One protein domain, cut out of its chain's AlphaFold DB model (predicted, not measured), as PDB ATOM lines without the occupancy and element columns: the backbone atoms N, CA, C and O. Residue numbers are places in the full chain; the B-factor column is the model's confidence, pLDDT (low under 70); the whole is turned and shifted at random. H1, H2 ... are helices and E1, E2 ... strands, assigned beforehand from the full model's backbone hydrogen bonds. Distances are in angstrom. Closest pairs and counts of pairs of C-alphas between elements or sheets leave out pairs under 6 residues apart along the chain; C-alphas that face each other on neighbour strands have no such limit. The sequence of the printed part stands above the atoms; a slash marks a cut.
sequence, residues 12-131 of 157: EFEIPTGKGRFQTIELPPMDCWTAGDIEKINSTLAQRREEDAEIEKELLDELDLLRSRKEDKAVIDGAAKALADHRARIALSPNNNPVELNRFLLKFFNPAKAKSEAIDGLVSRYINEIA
ATOM      1  N   GLU A  12     217.503 194.514 155.392       92.69
ATOM      2  CA  GLU A  12     218.808 195.026 154.975       92.69
ATOM      3  C   GLU A  12     219.149 194.628 153.534       92.69
ATOM      4  O   GLU A  12     218.967 193.482 153.125       92.69
ATOM      5  N   PHE A  13     219.713 195.567 152.770       92.62
ATOM      6  CA  PHE A  13     220.243 195.309 151.431       92.62
ATOM      7  C   PHE A  13     221.657 195.863 151.289       92.62
ATOM      8  O   PHE A  13     221.926 197.010 151.649       92.62
ATOM      9  N   GLU A  14     222.554 195.087 150.684       93.69
ATOM     10  CA  GLU A  14     223.897 195.546 150.326       93.69
ATOM     11  C   GLU A  14     223.931 196.095 148.893       93.69
ATOM     12  O   GLU A  14     223.793 195.360 147.915       93.69
ATOM     13  N   ILE A  15     224.165 197.401 148.754       92.31
ATOM     14  CA  ILE A  15     224.294 198.067 147.454       92.31
ATOM     15  C   ILE A  15     225.772 198.185 147.073       92.31
ATOM     16  O   ILE A  15     226.545 198.771 147.833       92.31
ATOM     17  N   PRO A  16     226.205 197.712 145.891       87.19
ATOM     18  CA  PRO A  16     227.582 197.893 145.448       87.19
ATOM     19  C   PRO A  16     227.894 199.371 145.146       87.19
ATOM     20  O   PRO A  16     227.212 200.018 144.357       87.19
ATOM     21  N   THR A  17     228.987 199.894 145.710       87.81
ATOM     22  CA  THR A  17     229.492 201.275 145.509       87.81
ATOM     23  C   THR A  17     230.866 201.317 144.824       87.81
ATOM     24  O   THR A  17     231.557 202.343 144.765       87.81
ATOM     25  N   GLY A  18     231.320 200.171 144.315       81.44
ATOM     26  CA  GLY A  18     232.584 200.004 143.607       81.44
ATOM     27  C   GLY A  18     233.114 198.579 143.726       81.44
ATOM     28  O   GLY A  18     232.460 197.700 144.281       81.44
ATOM     29  N   LYS A  19     234.327 198.336 143.217       83.44
ATOM     30  CA  LYS A  19     234.955 197.007 143.279       83.44
ATOM     31  C   LYS A  19     235.116 196.554 144.735       83.44
ATOM     32  O   LYS A  19     235.950 197.100 145.450       83.44
ATOM     33  N   GLY A  20     234.314 195.570 145.144       84.44
ATOM     34  CA  GLY A  20     234.343 194.983 146.487       84.44
ATOM     35  C   GLY A  20     233.890 195.919 147.611       84.44
ATOM     36  O   GLY A  20     234.186 195.639 148.766       84.44
ATOM     37  N   ARG A  21     233.222 197.038 147.294       88.69
ATOM     38  CA  ARG A  21     232.677 197.963 148.296       88.69
ATOM     39  C   ARG A  21     231.163 197.944 148.237       88.69
ATOM     40  O   ARG A  21     230.598 198.055 147.150       88.69
ATOM     41  N   PHE A  22     230.550 197.870 149.407       91.75
ATOM     42  CA  PHE A  22     229.108 197.836 149.571       91.75
ATOM     43  C   PHE A  22     228.673 198.900 150.569       91.75
ATOM     44  O   PHE A  22     229.443 199.314 151.436       91.75
ATOM     45  N   GLN A  23     227.445 199.359 150.404       93.19
ATOM     46  CA  GLN A  23     226.750 200.216 151.339       93.19
ATOM     47  C   GLN A  23     225.467 199.505 151.743       93.19
ATOM     48  O   GLN A  23     224.621 199.237 150.894       93.19
ATOM     49  N   THR A  24     225.321 199.221 153.031       94.81
ATOM     50  CA  THR A  24     224.081 198.657 153.562       94.81
ATOM     51  C   THR A  24     223.026 199.752 153.649       94.81
ATOM     52  O   THR A  24     223.297 200.844 154.170       94.81
ATOM     53  N   ILE A  25     221.843 199.471 153.117       93.69
ATOM     54  CA  ILE A  25     220.620 200.234 153.350       93.69
ATOM     55  C   ILE A  25     219.662 199.386 154.178       93.69
ATOM     56  O   ILE A  25     219.675 198.163 154.083       93.69
ATOM     57  N   GLU A  26     218.846 200.052 154.981       92.50
ATOM     58  CA  GLU A  26     217.896 199.419 155.893       92.50
ATOM     59  C   GLU A  26     216.506 199.990 155.624       92.50
ATOM     60  O   GLU A  26     216.360 201.198 155.411       92.50
ATOM     61  N   LEU A  27     215.493 199.131 155.629       91.31
ATOM     62  CA  LEU A  27     214.099 199.515 155.444       91.31
ATOM     63  C   LEU A  27     213.249 198.919 156.565       91.31
ATOM     64  O   LEU A  27     213.385 197.730 156.855       91.31
ATOM     65  N   PRO A  28     212.357 199.704 157.192       90.31
ATOM     66  CA  PRO A  28     211.362 199.116 158.068       90.31
ATOM     67  C   PRO A  28     210.374 198.311 157.215       90.31
ATOM     68  O   PRO A  28     210.065 198.734 156.092       90.31
ATOM     69  N   PRO A  29     209.825 197.202 157.724       87.94
ATOM     70  CA  PRO A  29     208.637 196.596 157.136       87.94
ATOM     71  C   PRO A  29     207.539 197.648 156.907       87.94
ATOM     72  O   PRO A  29     207.404 198.607 157.674       87.94
ATOM     73  N   MET A  30     206.796 197.531 155.808       83.75
ATOM     74  CA  MET A  30     205.821 198.555 155.407       83.75
ATOM     75  C   MET A  30     204.675 198.741 156.417       83.75
ATOM     76  O   MET A  30     204.151 199.843 156.560       83.75
ATOM     77  N   ASP A  31     204.320 197.695 157.162       79.44
ATOM     78  CA  ASP A  31     203.347 197.732 158.263       79.44
ATOM     79  C   ASP A  31     203.842 198.518 159.495       79.44
ATOM     80  O   ASP A  31     203.046 198.894 160.358       79.44
ATOM     81  N   CYS A  32     205.141 198.824 159.558       85.88
ATOM     82  CA  CYS A  32     205.774 199.574 160.641       85.88
ATOM     83  C   CYS A  32     205.884 201.080 160.369       85.88
ATOM     84  O   CYS A  32     206.439 201.808 161.197       85.88
ATOM     85  N   TRP A  33     205.389 201.575 159.231       88.62
ATOM     86  CA  TRP A  33     205.425 203.005 158.934       88.62
ATOM     87  C   TRP A  33     204.581 203.775 159.943       88.62
ATOM     88  O   TRP A  33     203.388 203.522 160.124       88.62
ATOM     89  N   THR A  34     205.195 204.751 160.607       89.25
ATOM     90  CA  THR A  34     204.453 205.578 161.551       89.25
ATOM     91  C   THR A  34     203.561 206.559 160.793       89.25
ATOM     92  O   THR A  34     203.844 206.945 159.657       89.25
ATOM     93  N   ALA A  35     202.504 207.048 161.446       91.88
ATOM     94  CA  ALA A  35     201.686 208.124 160.883       91.88
ATOM     95  C   ALA A  35     202.535 209.350 160.489       91.88
ATOM     96  O   ALA A  35     202.268 209.977 159.468       91.88
ATOM     97  N   GLY A  36     203.595 209.642 161.253       94.12
ATOM     98  CA  GLY A  36     204.524 210.729 160.949       94.12
ATOM     99  C   GLY A  36     205.396 210.469 159.716       94.12
ATOM    100  O   GLY A  36     205.729 211.418 159.008       94.12
ATOM    101  N   ASP A  37     205.748 209.215 159.429       93.88
ATOM    102  CA  ASP A  37     206.475 208.863 158.201       93.88
ATOM    103  C   ASP A  37     205.577 209.043 156.980       93.88
ATOM    104  O   ASP A  37     205.958 209.721 156.025       93.88
ATOM    105  N   ILE A  38     204.349 208.521 157.054       93.88
ATOM    106  CA  ILE A  38     203.337 208.649 156.000       93.88
ATOM    107  C   ILE A  38     203.029 210.125 155.726       93.88
ATOM    108  O   ILE A  38     202.993 210.545 154.570       93.88
ATOM    109  N   GLU A  39     202.837 210.927 156.776       97.00
ATOM    110  CA  GLU A  39     202.578 212.362 156.649       97.00
ATOM    111  C   GLU A  39     203.734 213.079 155.948       97.00
ATOM    112  O   GLU A  39     203.497 213.796 154.979       97.00
ATOM    113  N   LYS A  40     204.983 212.834 156.367       96.88
ATOM    114  CA  LYS A  40     206.165 213.451 155.743       96.88
ATOM    115  C   LYS A  40     206.350 213.030 154.289       96.88
ATOM    116  O   LYS A  40     206.713 213.863 153.457       96.88
ATOM    117  N   ILE A  41     206.133 211.754 153.974       96.56
ATOM    118  CA  ILE A  41     206.196 211.238 152.602       96.56
ATOM    119  C   ILE A  41     205.156 211.965 151.747       96.56
ATOM    120  O   ILE A  41     205.508 212.584 150.741       96.56
ATOM    121  N   ASN A  42     203.896 211.966 152.181       96.75
ATOM    122  CA  ASN A  42     202.801 212.577 151.438       96.75
ATOM    123  C   ASN A  42     202.969 214.090 151.291       96.75
ATOM    124  O   ASN A  42     202.767 214.610 150.196       96.75
ATOM    125  N   SER A  43     203.385 214.797 152.346       97.75
ATOM    126  CA  SER A  43     203.610 216.244 152.289       97.75
ATOM    127  C   SER A  43     204.750 216.594 151.335       97.75
ATOM    128  O   SER A  43     204.628 217.530 150.551       97.75
ATOM    129  N   THR A  44     205.832 215.808 151.338       97.44
ATOM    130  CA  THR A  44     206.968 216.008 150.426       97.44
ATOM    131  C   THR A  44     206.562 215.771 148.972       97.44
ATOM    132  O   THR A  44     206.944 216.534 148.086       97.44
ATOM    133  N   LEU A  45     205.778 214.723 148.705       97.44
ATOM    134  CA  LEU A  45     205.281 214.430 147.361       97.44
ATOM    135  C   LEU A  45     204.266 215.479 146.883       97.44
ATOM    136  O   LEU A  45     204.311 215.868 145.714       97.44
ATOM    137  N   ALA A  46     203.398 215.964 147.775       97.56
ATOM    138  CA  ALA A  46     202.439 217.026 147.484       97.56
ATOM    139  C   ALA A  46     203.143 218.342 147.145       97.56
ATOM    140  O   ALA A  46     202.859 218.915 146.097       97.56
ATOM    141  N   GLN A  47     204.116 218.758 147.963       96.94
ATOM    142  CA  GLN A  47     204.909 219.960 147.711       96.94
ATOM    143  C   GLN A  47     205.596 219.894 146.341       96.94
ATOM    144  O   GLN A  47     205.481 220.818 145.548       96.94
ATOM    145  N   ARG A  48     206.239 218.766 146.013       95.00
ATOM    146  CA  ARG A  48     206.872 218.580 144.695       95.00
ATOM    147  C   ARG A  48     205.881 218.694 143.541       95.00
ATOM    148  O   ARG A  48     206.215 219.246 142.504       95.00
ATOM    149  N   ARG A  49     204.671 218.151 143.706       95.50
ATOM    150  CA  ARG A  49     203.620 218.221 142.682       95.50
ATOM    151  C   ARG A  49     203.152 219.656 142.458       95.50
ATOM    152  O   ARG A  49     202.886 220.026 141.320       95.50
ATOM    153  N   GLU A  50     203.028 220.429 143.531       96.81
ATOM    154  CA  GLU A  50     202.671 221.846 143.469       96.81
ATOM    155  C   GLU A  50     203.780 222.658 142.789       96.81
ATOM    156  O   GLU A  50     203.502 223.341 141.809       96.81
ATOM    157  N   GLU A  51     205.039 222.473 143.200       95.81
ATOM    158  CA  GLU A  51     206.212 223.102 142.570       95.81
ATOM    159  C   GLU A  51     206.302 222.777 141.066       95.81
ATOM    160  O   GLU A  51     206.489 223.670 140.238       95.81
ATOM    161  N   ASP A  52     206.119 221.506 140.687       95.69
ATOM    162  CA  ASP A  52     206.130 221.069 139.286       95.69
ATOM    163  C   ASP A  52     205.032 221.770 138.461       95.69
ATOM    164  O   ASP A  52     205.286 222.185 137.323       95.69
ATOM    165  N   ALA A  53     203.832 221.924 139.036       95.75
ATOM    166  CA  ALA A  53     202.689 222.573 138.396       95.75
ATOM    167  C   ALA A  53     202.859 224.096 138.283       95.75
ATOM    168  O   ALA A  53     202.492 224.674 137.257       95.75
ATOM    169  N   GLU A  54     203.424 224.746 139.302       97.38
ATOM    170  CA  GLU A  54     203.727 226.180 139.277       97.38
ATOM    171  C   GLU A  54     204.754 226.512 138.192       97.38
ATOM    172  O   GLU A  54     204.511 227.403 137.375       97.38
ATOM    173  N   ILE A  55     205.846 225.746 138.115       96.81
ATOM    174  CA  ILE A  55     206.879 225.930 137.087       96.81
ATOM    175  C   ILE A  55     206.306 225.668 135.690       96.81
ATOM    176  O   ILE A  55     206.588 226.414 134.752       96.81
ATOM    177  N   GLU A  56     205.494 224.616 135.517       96.50
ATOM    178  CA  GLU A  56     204.879 224.336 134.214       96.50
ATOM    179  C   GLU A  56     203.960 225.477 133.771       96.50
ATOM    180  O   GLU A  56     203.996 225.881 132.605       96.50
ATOM    181  N   LYS A  57     203.168 226.020 134.698       97.88
ATOM    182  CA  LYS A  57     202.302 227.165 134.433       97.88
ATOM    183  C   LYS A  57     203.110 228.402 134.035       97.88
ATOM    184  O   LYS A  57     202.768 229.029 133.039       97.88
ATOM    185  N   GLU A  58     204.183 228.723 134.757       98.06
ATOM    186  CA  GLU A  58     205.045 229.870 134.442       98.06
ATOM    187  C   GLU A  58     205.649 229.758 133.032       98.06
ATOM    188  O   GLU A  58     205.587 230.707 132.251       98.06
ATOM    189  N   LEU A  59     206.148 228.574 132.662       97.94
ATOM    190  CA  LEU A  59     206.706 228.319 131.329       97.94
ATOM    191  C   LEU A  59     205.652 228.409 130.216       97.94
ATOM    192  O   LEU A  59     205.954 228.855 129.105       97.94
ATOM    193  N   LEU A  60     204.419 227.973 130.486       97.88
ATOM    194  CA  LEU A  60     203.299 228.113 129.553       97.88
ATOM    195  C   LEU A  60     202.907 229.581 129.361       97.88
ATOM    196  O   LEU A  60     202.791 230.028 128.218       97.88
ATOM    197  N   ASP A  61     202.764 230.329 130.457       98.06
ATOM    198  CA  ASP A  61     202.433 231.756 130.433       98.06
ATOM    199  C   ASP A  61     203.516 232.556 129.683       98.06
ATOM    200  O   ASP A  61     203.203 233.426 128.862       98.06
ATOM    201  N   GLU A  62     204.798 232.229 129.894       97.25
ATOM    202  CA  GLU A  62     205.916 232.819 129.154       97.25
ATOM    203  C   GLU A  62     205.823 232.507 127.652       97.25
ATOM    204  O   GLU A  62     205.887 233.416 126.818       97.25
ATOM    205  N   LEU A  63     205.623 231.238 127.288       97.62
ATOM    206  CA  LEU A  63     205.514 230.822 125.891       97.62
ATOM    207  C   LEU A  63     204.358 231.530 125.165       97.62
ATOM    208  O   LEU A  63     204.516 231.968 124.020       97.62
ATOM    209  N   ASP A  64     203.209 231.670 125.823       97.62
ATOM    210  CA  ASP A  64     202.037 232.345 125.265       97.62
ATOM    211  C   ASP A  64     202.241 233.860 125.141       97.62
ATOM    212  O   ASP A  64     201.820 234.469 124.146       97.62
ATOM    213  N   LEU A  65     202.963 234.478 126.081       97.75
ATOM    214  CA  LEU A  65     203.350 235.884 125.995       97.75
ATOM    215  C   LEU A  65     204.283 236.142 124.803       97.75
ATOM    216  O   LEU A  65     204.046 237.077 124.031       97.75
ATOM    217  N   LEU A  66     205.308 235.305 124.617       97.75
ATOM    218  CA  LEU A  66     206.256 235.406 123.500       97.75
ATOM    219  C   LEU A  66     205.543 235.254 122.147       97.75
ATOM    220  O   LEU A  66     205.771 236.032 121.217       97.75
ATOM    221  N   ARG A  67     204.605 234.302 122.049       95.75
ATOM    222  CA  ARG A  67     203.759 234.117 120.857       95.75
ATOM    223  C   ARG A  67     202.873 235.325 120.581       95.75
ATOM    224  O   ARG A  67     202.786 235.770 119.438       95.75
ATOM    225  N   SER A  68     202.249 235.880 121.618       97.44
ATOM    226  CA  SER A  68     201.373 237.052 121.503       97.44
ATOM    227  C   SER A  68     202.132 238.298 121.045       97.44
ATOM    228  O   SER A  68     201.618 239.086 120.249       97.44
ATOM    229  N   ARG A  69     203.382 238.450 121.496       97.62
ATOM    230  CA  ARG A  69     204.297 239.521 121.070       97.62
ATOM    231  C   ARG A  69     204.891 239.307 119.678       97.62
ATOM    232  O   ARG A  69     205.469 240.243 119.134       97.62
ATOM    233  N   LYS A  70     204.689 238.127 119.077       96.00
ATOM    234  CA  LYS A  70     205.280 237.718 117.791       96.00
ATOM    235  C   LYS A  70     206.806 237.808 117.811       96.00
ATOM    236  O   LYS A  70     207.410 238.272 116.847       96.00
ATOM    237  N   GLU A  71     207.392 237.377 118.924       96.75
ATOM    238  CA  GLU A  71     208.842 237.277 119.074       96.75
ATOM    239  C   GLU A  71     209.447 236.351 118.014       96.75
ATOM    240  O   GLU A  71     208.759 235.542 117.377       96.75
ATOM    241  N   ASP A  72     210.761 236.462 117.839       97.44
ATOM    242  CA  ASP A  72     211.490 235.647 116.881       97.44
ATOM    243  C   ASP A  72     211.264 234.151 117.122       97.44
ATOM    244  O   ASP A  72     211.279 233.655 118.251       97.44
ATOM    245  N   LYS A  73     211.132 233.398 116.024       96.44
ATOM    246  CA  LYS A  73     210.893 231.949 116.069       96.44
ATOM    247  C   LYS A  73     211.907 231.218 116.957       96.44
ATOM    248  O   LYS A  73     211.523 230.329 117.703       96.44
ATOM    249  N   ALA A  74     213.179 231.615 116.910       97.81
ATOM    250  CA  ALA A  74     214.226 231.006 117.729       97.81
ATOM    251  C   ALA A  74     213.983 231.179 119.241       97.81
ATOM    252  O   ALA A  74     214.292 230.274 120.013       97.81
ATOM    253  N   VAL A  75     213.404 232.310 119.661       97.62
ATOM    254  CA  VAL A  75     213.057 232.585 121.064       97.62
ATOM    255  C   VAL A  75     211.882 231.709 121.493       97.62
ATOM    256  O   VAL A  75     211.951 231.039 122.521       97.62
ATOM    257  N   ILE A  76     210.837 231.640 120.662       97.31
ATOM    258  CA  ILE A  76     209.661 230.795 120.910       97.31
ATOM    259  C   ILE A  76     210.054 229.310 120.970       97.31
ATOM    260  O   ILE A  76     209.610 228.594 121.866       97.31
ATOM    261  N   ASP A  77     210.907 228.849 120.053       97.88
ATOM    262  CA  ASP A  77     211.400 227.470 120.026       97.88
ATOM    263  C   ASP A  77     212.244 227.155 121.278       97.88
ATOM    264  O   ASP A  77     212.155 226.055 121.826       97.88
ATOM    265  N   GLY A  78     213.021 228.126 121.775       98.12
ATOM    266  CA  GLY A  78     213.764 228.016 123.032       98.12
ATOM    267  C   GLY A  78     212.854 227.832 124.251       98.12
ATOM    268  O   GLY A  78     213.057 226.899 125.028       98.12
ATOM    269  N   ALA A  79     211.818 228.662 124.382       97.56
ATOM    270  CA  ALA A  79     210.835 228.547 125.462       97.56
ATOM    271  C   ALA A  79     210.026 227.239 125.372       97.56
ATOM    272  O   ALA A  79     209.845 226.537 126.367       97.56
ATOM    273  N   ALA A  80     209.611 226.839 124.164       97.94
ATOM    274  CA  ALA A  80     208.924 225.565 123.949       97.94
ATOM    275  C   ALA A  80     209.800 224.364 124.337       97.94
ATOM    276  O   ALA A  80     209.303 223.387 124.901       97.94
ATOM    277  N   LYS A  81     211.110 224.442 124.073       98.12
ATOM    278  CA  LYS A  81     212.066 223.430 124.520       98.12
ATOM    279  C   LYS A  81     212.187 223.399 126.043       98.12
ATOM    280  O   LYS A  81     212.151 222.311 126.600       98.12
ATOM    281  N   ALA A  82     212.274 224.548 126.713       97.62
ATOM    282  CA  ALA A  82     212.329 224.600 128.177       97.62
ATOM    283  C   ALA A  82     211.097 223.936 128.820       97.62
ATOM    284  O   ALA A  82     211.236 223.138 129.747       97.62
ATOM    285  N   LEU A  83     209.904 224.185 128.271       97.81
ATOM    286  CA  LEU A  83     208.672 223.509 128.685       97.81
ATOM    287  C   LEU A  83     208.725 221.992 128.440       97.81
ATOM    288  O   LEU A  83     208.329 221.207 129.303       97.81
ATOM    289  N   ALA A  84     209.216 221.558 127.276       97.62
ATOM    290  CA  ALA A  84     209.362 220.137 126.966       97.62
ATOM    291  C   ALA A  84     210.366 219.441 127.903       97.62
ATOM    292  O   ALA A  84     210.081 218.356 128.409       97.62
ATOM    293  N   ASP A  85     211.501 220.084 128.179       97.44
ATOM    294  CA  ASP A  85     212.522 219.601 129.108       97.44
ATOM    295  C   ASP A  85     211.960 219.526 130.540       97.44
ATOM    296  O   ASP A  85     212.197 218.551 131.255       97.44
ATOM    297  N   HIS A  86     211.149 220.506 130.958       96.62
ATOM    298  CA  HIS A  86     210.443 220.463 132.241       96.62
ATOM    299  C   HIS A  86     209.491 219.270 132.337       96.62
ATOM    300  O   HIS A  86     209.590 218.482 133.276       96.62
ATOM    301  N   ARG A  87     208.650 219.053 131.323       96.88
ATOM    302  CA  ARG A  87     207.742 217.893 131.267       96.88
ATOM    303  C   ARG A  87     208.483 216.558 131.283       96.88
ATOM    304  O   ARG A  87     208.038 215.618 131.936       96.88
ATOM    305  N   ALA A  88     209.628 216.474 130.607       96.44
ATOM    306  CA  ALA A  88     210.479 215.288 130.656       96.44
ATOM    307  C   ALA A  88     211.011 215.022 132.077       96.44
ATOM    308  O   ALA A  88     211.073 213.867 132.498       96.44
ATOM    309  N   ARG A  89     211.339 216.071 132.847       94.56
ATOM    310  CA  ARG A  89     211.710 215.938 134.268       94.56
ATOM    311  C   ARG A  89     210.529 215.517 135.141       94.56
ATOM    312  O   ARG A  89     210.703 214.628 135.968       94.56
ATOM    313  N   ILE A  90     209.335 216.072 134.922       94.50
ATOM    314  CA  ILE A  90     208.106 215.662 135.628       94.50
ATOM    315  C   ILE A  90     207.826 214.166 135.420       94.50
ATOM    316  O   ILE A  90     207.438 213.474 136.361       94.50
ATOM    317  N   ALA A  91     208.070 213.631 134.220       93.62
ATOM    318  CA  ALA A  91     207.921 212.199 133.940       93.62
ATOM    319  C   ALA A  91     208.910 211.306 134.723       93.62
ATOM    320  O   ALA A  91     208.680 210.106 134.870       93.62
ATOM    321  N   LEU A  92     209.999 211.880 135.242       93.75
ATOM    322  CA  LEU A  92     210.973 211.235 136.129       93.75
ATOM    323  C   LEU A  92     210.788 211.654 137.603       93.75
ATOM    324  O   LEU A  92     211.642 211.380 138.440       93.75
ATOM    325  N   SER A  93     209.681 212.317 137.938       94.62
ATOM    326  CA  SER A  93     209.325 212.665 139.316       94.62
ATOM    327  C   SER A  93     208.830 211.422 140.068       94.62
ATOM    328  O   SER A  93     208.126 210.598 139.472       94.62
ATOM    329  N   PRO A  94     209.088 211.291 141.386       96.44
ATOM    330  CA  PRO A  94     208.511 210.215 142.199       96.44
ATOM    331  C   PRO A  94     206.974 210.222 142.200       96.44
ATOM    332  O   PRO A  94     206.357 209.202 142.474       96.44
ATOM    333  N   ASN A  95     206.337 211.345 141.853       95.38
ATOM    334  CA  ASN A  95     204.884 211.411 141.686       95.38
ATOM    335  C   ASN A  95     204.365 210.667 140.442       95.38
ATOM    336  O   ASN A  95     203.198 210.290 140.419       95.38
ATOM    337  N   ASN A  96     205.199 210.481 139.414       95.44
ATOM    338  CA  ASN A  96     204.769 209.986 138.100       95.44
ATOM    339  C   ASN A  96     205.519 208.728 137.645       95.44
ATOM    340  O   ASN A  96     205.195 208.159 136.604       95.44
ATOM    341  N   ASN A  97     206.529 208.296 138.402       95.88
ATOM    342  CA  ASN A  97     207.374 207.170 138.047       95.88
ATOM    343  C   ASN A  97     207.584 206.246 139.258       95.88
ATOM    344  O   ASN A  97     208.188 206.673 140.242       95.88
ATOM    345  N   PRO A  98     207.146 204.974 139.196       94.38
ATOM    346  CA  PRO A  98     207.235 204.055 140.332       94.38
ATOM    347  C   PRO A  98     208.680 203.718 140.727       94.38
ATOM    348  O   PRO A  98     208.961 203.499 141.902       94.38
ATOM    349  N   VAL A  99     209.621 203.714 139.776       96.44
ATOM    350  CA  VAL A  99     211.045 203.499 140.082       96.44
ATOM    351  C   VAL A  99     211.576 204.663 140.912       96.44
ATOM    352  O   VAL A  99     212.265 204.453 141.907       96.44
ATOM    353  N   GLU A 100     211.230 205.890 140.532       97.12
ATOM    354  CA  GLU A 100     211.680 207.087 141.244       97.12
ATOM    355  C   GLU A 100     210.931 207.281 142.565       97.12
ATOM    356  O   GLU A 100     211.525 207.766 143.527       97.12
ATOM    357  N   LEU A 101     209.680 206.815 142.671       96.94
ATOM    358  CA  LEU A 101     208.971 206.706 143.947       96.94
ATOM    359  C   LEU A 101     209.710 205.768 144.904       96.94
ATOM    360  O   LEU A 101     210.012 206.153 146.031       96.94
ATOM    361  N   ASN A 102     210.065 204.567 144.447       96.44
ATOM    362  CA  ASN A 102     210.832 203.628 145.258       96.44
ATOM    363  C   ASN A 102     212.198 204.211 145.627       96.44
ATOM    364  O   ASN A 102     212.570 204.193 146.796       96.44
ATOM    365  N   ARG A 103     212.914 204.833 144.682       97.25
ATOM    366  CA  ARG A 103     214.173 205.537 144.972       97.25
ATOM    367  C   ARG A 103     213.995 206.601 146.057       97.25
ATOM    368  O   ARG A 103     214.821 206.696 146.965       97.25
ATOM    369  N   PHE A 104     212.923 207.388 145.977       97.44
ATOM    370  CA  PHE A 104     212.575 208.385 146.982       97.44
ATOM    371  C   PHE A 104     212.356 207.750 148.362       97.44
ATOM    372  O   PHE A 104     212.958 208.214 149.330       97.44
ATOM    373  N   LEU A 105     211.581 206.666 148.452       96.31
ATOM    374  CA  LEU A 105     211.334 205.949 149.708       96.31
ATOM    375  C   LEU A 105     212.622 205.361 150.300       96.31
ATOM    376  O   LEU A 105     212.890 205.533 151.489       96.31
ATOM    377  N   LEU A 106     213.471 204.745 149.472       96.44
ATOM    378  CA  LEU A 106     214.766 204.222 149.916       96.44
ATOM    379  C   LEU A 106     215.616 205.325 150.559       96.44
ATOM    380  O   LEU A 106     216.195 205.118 151.626       96.44
ATOM    381  N   LYS A 107     215.667 206.513 149.940       97.00
ATOM    382  CA  LYS A 107     216.414 207.671 150.457       97.00
ATOM    383  C   LYS A 107     215.772 208.272 151.703       97.00
ATOM    384  O   LYS A 107     216.500 208.713 152.587       97.00
ATOM    385  N   PHE A 108     214.442 208.266 151.788       96.44
ATOM    386  CA  PHE A 108     213.706 208.735 152.961       96.44
ATOM    387  C   PHE A 108     214.118 207.962 154.220       96.44
ATOM    388  O   PHE A 108     214.466 208.575 155.228       96.44
ATOM    389  N   PHE A 109     214.180 206.630 154.133       95.19
ATOM    390  CA  PHE A 109     214.618 205.779 155.245       95.19
ATOM    391  C   PHE A 109     216.148 205.709 155.405       95.19
ATOM    392  O   PHE A 109     216.644 205.320 156.459       95.19
ATOM    393  N   ASN A 110     216.918 206.142 154.400       96.25
ATOM    394  CA  ASN A 110     218.385 206.121 154.410       96.25
ATOM    395  C   ASN A 110     218.996 207.507 154.093       96.25
ATOM    396  O   ASN A 110     219.705 207.664 153.090       96.25
ATOM    397  N   PRO A 111     218.795 208.520 154.961       95.75
ATOM    398  CA  PRO A 111     219.134 209.917 154.665       95.75
ATOM    399  C   PRO A 111     220.639 210.219 154.686       95.75
ATOM    400  O   PRO A 111     221.067 211.303 154.286       95.75
ATOM    401  N   ALA A 112     221.468 209.289 155.169       96.31
ATOM    402  CA  ALA A 112     222.915 209.460 155.170       96.31
ATOM    403  C   ALA A 112     223.430 209.651 153.736       96.31
ATOM    404  O   ALA A 112     223.129 208.852 152.849       96.31
ATOM    405  N   LYS A 113     224.261 210.680 153.522       94.88
ATOM    406  CA  LYS A 113     224.757 211.073 152.193       94.88
ATOM    407  C   LYS A 113     225.318 209.895 151.386       94.88
ATOM    408  O   LYS A 113     224.928 209.713 150.243       94.88
ATOM    409  N   ALA A 114     226.159 209.060 152.002       93.88
ATOM    410  CA  ALA A 114     226.744 207.891 151.341       93.88
ATOM    411  C   ALA A 114     225.690 206.855 150.902       93.88
ATOM    412  O   ALA A 114     225.796 206.301 149.811       93.88
ATOM    413  N   LYS A 115     224.647 206.627 151.717       95.25
ATOM    414  CA  LYS A 115     223.528 205.739 151.366       95.25
ATOM    415  C   LYS A 115     222.702 206.336 150.224       95.25
ATOM    416  O   LYS A 115     222.418 205.644 149.256       95.25
ATOM    417  N   SER A 116     222.392 207.630 150.291       94.94
ATOM    418  CA  SER A 116     221.668 208.339 149.229       94.94
ATOM    419  C   SER A 116     222.412 208.325 147.890       94.94
ATOM    420  O   SER A 116     221.801 208.036 146.867       94.94
ATOM    421  N   GLU A 117     223.725 208.564 147.886       94.81
ATOM    422  CA  GLU A 117     224.556 208.496 146.675       94.81
ATOM    423  C   GLU A 117     224.637 207.069 146.111       94.81
ATOM    424  O   GLU A 117     224.573 206.878 144.897       94.81
ATOM    425  N   ALA A 118     224.736 206.055 146.980       95.31
ATOM    426  CA  ALA A 118     224.688 204.655 146.565       95.31
ATOM    427  C   ALA A 118     223.339 204.306 145.917       95.31
ATOM    428  O   ALA A 118     223.309 203.676 144.861       95.31
ATOM    429  N   ILE A 119     222.235 204.765 146.517       96.50
ATOM    430  CA  ILE A 119     220.888 204.603 145.966       96.50
ATOM    431  C   ILE A 119     220.783 205.312 144.615       96.50
ATOM    432  O   ILE A 119     220.285 204.703 143.678       96.50
ATOM    433  N   ASP A 120     221.275 206.545 144.469       95.38
ATOM    434  CA  ASP A 120     221.253 207.296 143.202       95.38
ATOM    435  C   ASP A 120     222.017 206.568 142.077       95.38
ATOM    436  O   ASP A 120     221.620 206.631 140.914       95.38
ATOM    437  N   GLY A 121     223.055 205.802 142.422       94.25
ATOM    438  CA  GLY A 121     223.802 204.958 141.485       94.25
ATOM    439  C   GLY A 121     223.072 203.689 141.022       94.25
ATOM    440  O   GLY A 121     223.520 203.051 140.065       94.25
ATOM    441  N   LEU A 122     221.963 203.299 141.662       94.69
ATOM    442  CA  LEU A 122     221.211 202.110 141.268       94.69
ATOM    443  C   LEU A 122     220.472 202.320 139.944       94.69
ATOM    444  O   LEU A 122     219.714 203.280 139.761       94.69
ATOM    445  N   VAL A 123     220.623 201.345 139.048       94.69
ATOM    446  CA  VAL A 123     219.778 201.223 137.856       94.69
ATOM    447  C   VAL A 123     218.375 200.745 138.233       94.69
ATOM    448  O   VAL A 123     218.190 200.038 139.225       94.69
ATOM    449  N   SER A 124     217.386 201.064 137.396       94.88
ATOM    450  CA  SER A 124     215.966 200.783 137.649       94.88
ATOM    451  C   SER A 124     215.673 199.321 137.989       94.88
ATOM    452  O   SER A 124     214.813 199.041 138.818       94.88
ATOM    453  N   ARG A 125     216.415 198.381 137.388       94.88
ATOM    454  CA  ARG A 125     216.267 196.949 137.671       94.88
ATOM    455  C   ARG A 125     216.505 196.620 139.147       94.88
ATOM    456  O   ARG A 125     215.688 195.919 139.727       94.88
ATOM    457  N   TYR A 126     217.577 197.139 139.748       94.31
ATOM    458  CA  TYR A 126     217.896 196.852 141.148       94.31
ATOM    459  C   TYR A 126     216.904 197.502 142.106       94.31
ATOM    460  O   TYR A 126     216.552 196.905 143.112       94.31
ATOM    461  N   ILE A 127     216.402 198.691 141.772       96.25
ATOM    462  CA  ILE A 127     215.370 199.354 142.579       96.25
ATOM    463  C   ILE A 127     214.086 198.530 142.595       96.25
ATOM    464  O   ILE A 127     213.503 198.339 143.654       96.25
ATOM    465  N   ASN A 128     213.678 197.998 141.442       94.19
ATOM    466  CA  ASN A 128     212.505 197.133 141.359       94.19
ATOM    467  C   ASN A 128     212.707 195.811 142.111       94.19
ATOM    468  O   ASN A 128     211.766 195.319 142.723       94.19
ATOM    469  N   GLU A 129     213.912 195.234 142.073       94.00
ATOM    470  CA  GLU A 129     214.240 194.026 142.841       94.00
ATOM    471  C   GLU A 129     214.175 194.297 144.355       94.00
ATOM    472  O   GLU A 129     213.521 193.540 145.067       94.00
ATOM    473  N   ILE A 130     214.746 195.411 144.832       93.62
ATOM    474  CA  ILE A 130     214.658 195.830 146.242       93.62
ATOM    475  C   ILE A 130     213.203 196.076 146.652       93.62
ATOM    476  O   ILE A 130     212.783 195.585 147.690       93.62
ATOM    477  N   ALA A 131     212.423 196.804 145.847       92.31
ATOM    478  CA  ALA A 131     211.023 197.092 146.157       92.31
ATOM    479  C   ALA A 131     210.188 195.810 146.270       92.31
ATOM    480  O   ALA A 131     209.424 195.647 147.214       92.31
TER     481      ALA A 131
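What this domain is: This is residues 12 to 131 of the 157 residues of an uncharacterized protein of Corynebacterium callunae DSM 20147 (UniProt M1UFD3). A long helical hairpin, H1 and H2, makes an arm that reaches away from a small head. In the head H4 and H5 pack on H3, and H4 covers the strand hairpin E1 E2. The printed part has 120 residues, with the named elements E1 E2 H1 H2 H3 H4 H5 along the chain; the sheet, order E1 - E2, is antiparallel and the class is mostly helix. The whole is loose, with a radius of gyration of the C-alphas of 19.1 A and spans of 58 by 39 by 22 A.

How they stand to each other: Start at the hairpin of E1, residues 12 to 18, and E2, residues 21 to 27: N 13 and O 25, 2.9 A apart, are within hydrogen-bond range. Next, H1, residues 35 to 69, touches H2, residues 73 to 90, with its residues 52 to 67 alone; the closest C-alphas are those of Leu 63 and Ala 79, 5.8 A. This helical hairpin runs opposite ways at a shallow tilt of 12 degrees. H3, residues 98 to 109, and H4, residues 113 to 120, form another, touching closest at C-alphas 107 and 116, 5.4 A. H5, residues 124 to 131, touches H3, closest at C-alphas 124 and 99, 6.1 A. The closest C-alphas of E1 and H4, 17 and 118, are 6.0 A apart. In H1 to H5 every O i to N i+4 pair is within hydrogen-bond range.

Where its parts are: Find C-alpha 12 at (218.808, 195.026, 154.975), where E1 begins. From C-alpha 35 at (201.686, 208.124, 160.883) H1 runs 50.8 A; H2 runs 25.6 A. H5 ends at C-alpha 131, (211.023, 197.092, 146.157).

The domain as a whole: The C-alphas farthest apart, of Gly 20 and Arg 69, are 59.4 A apart. The printed part has no cut and no long link, and no printed residue is under 70 in pLDDT.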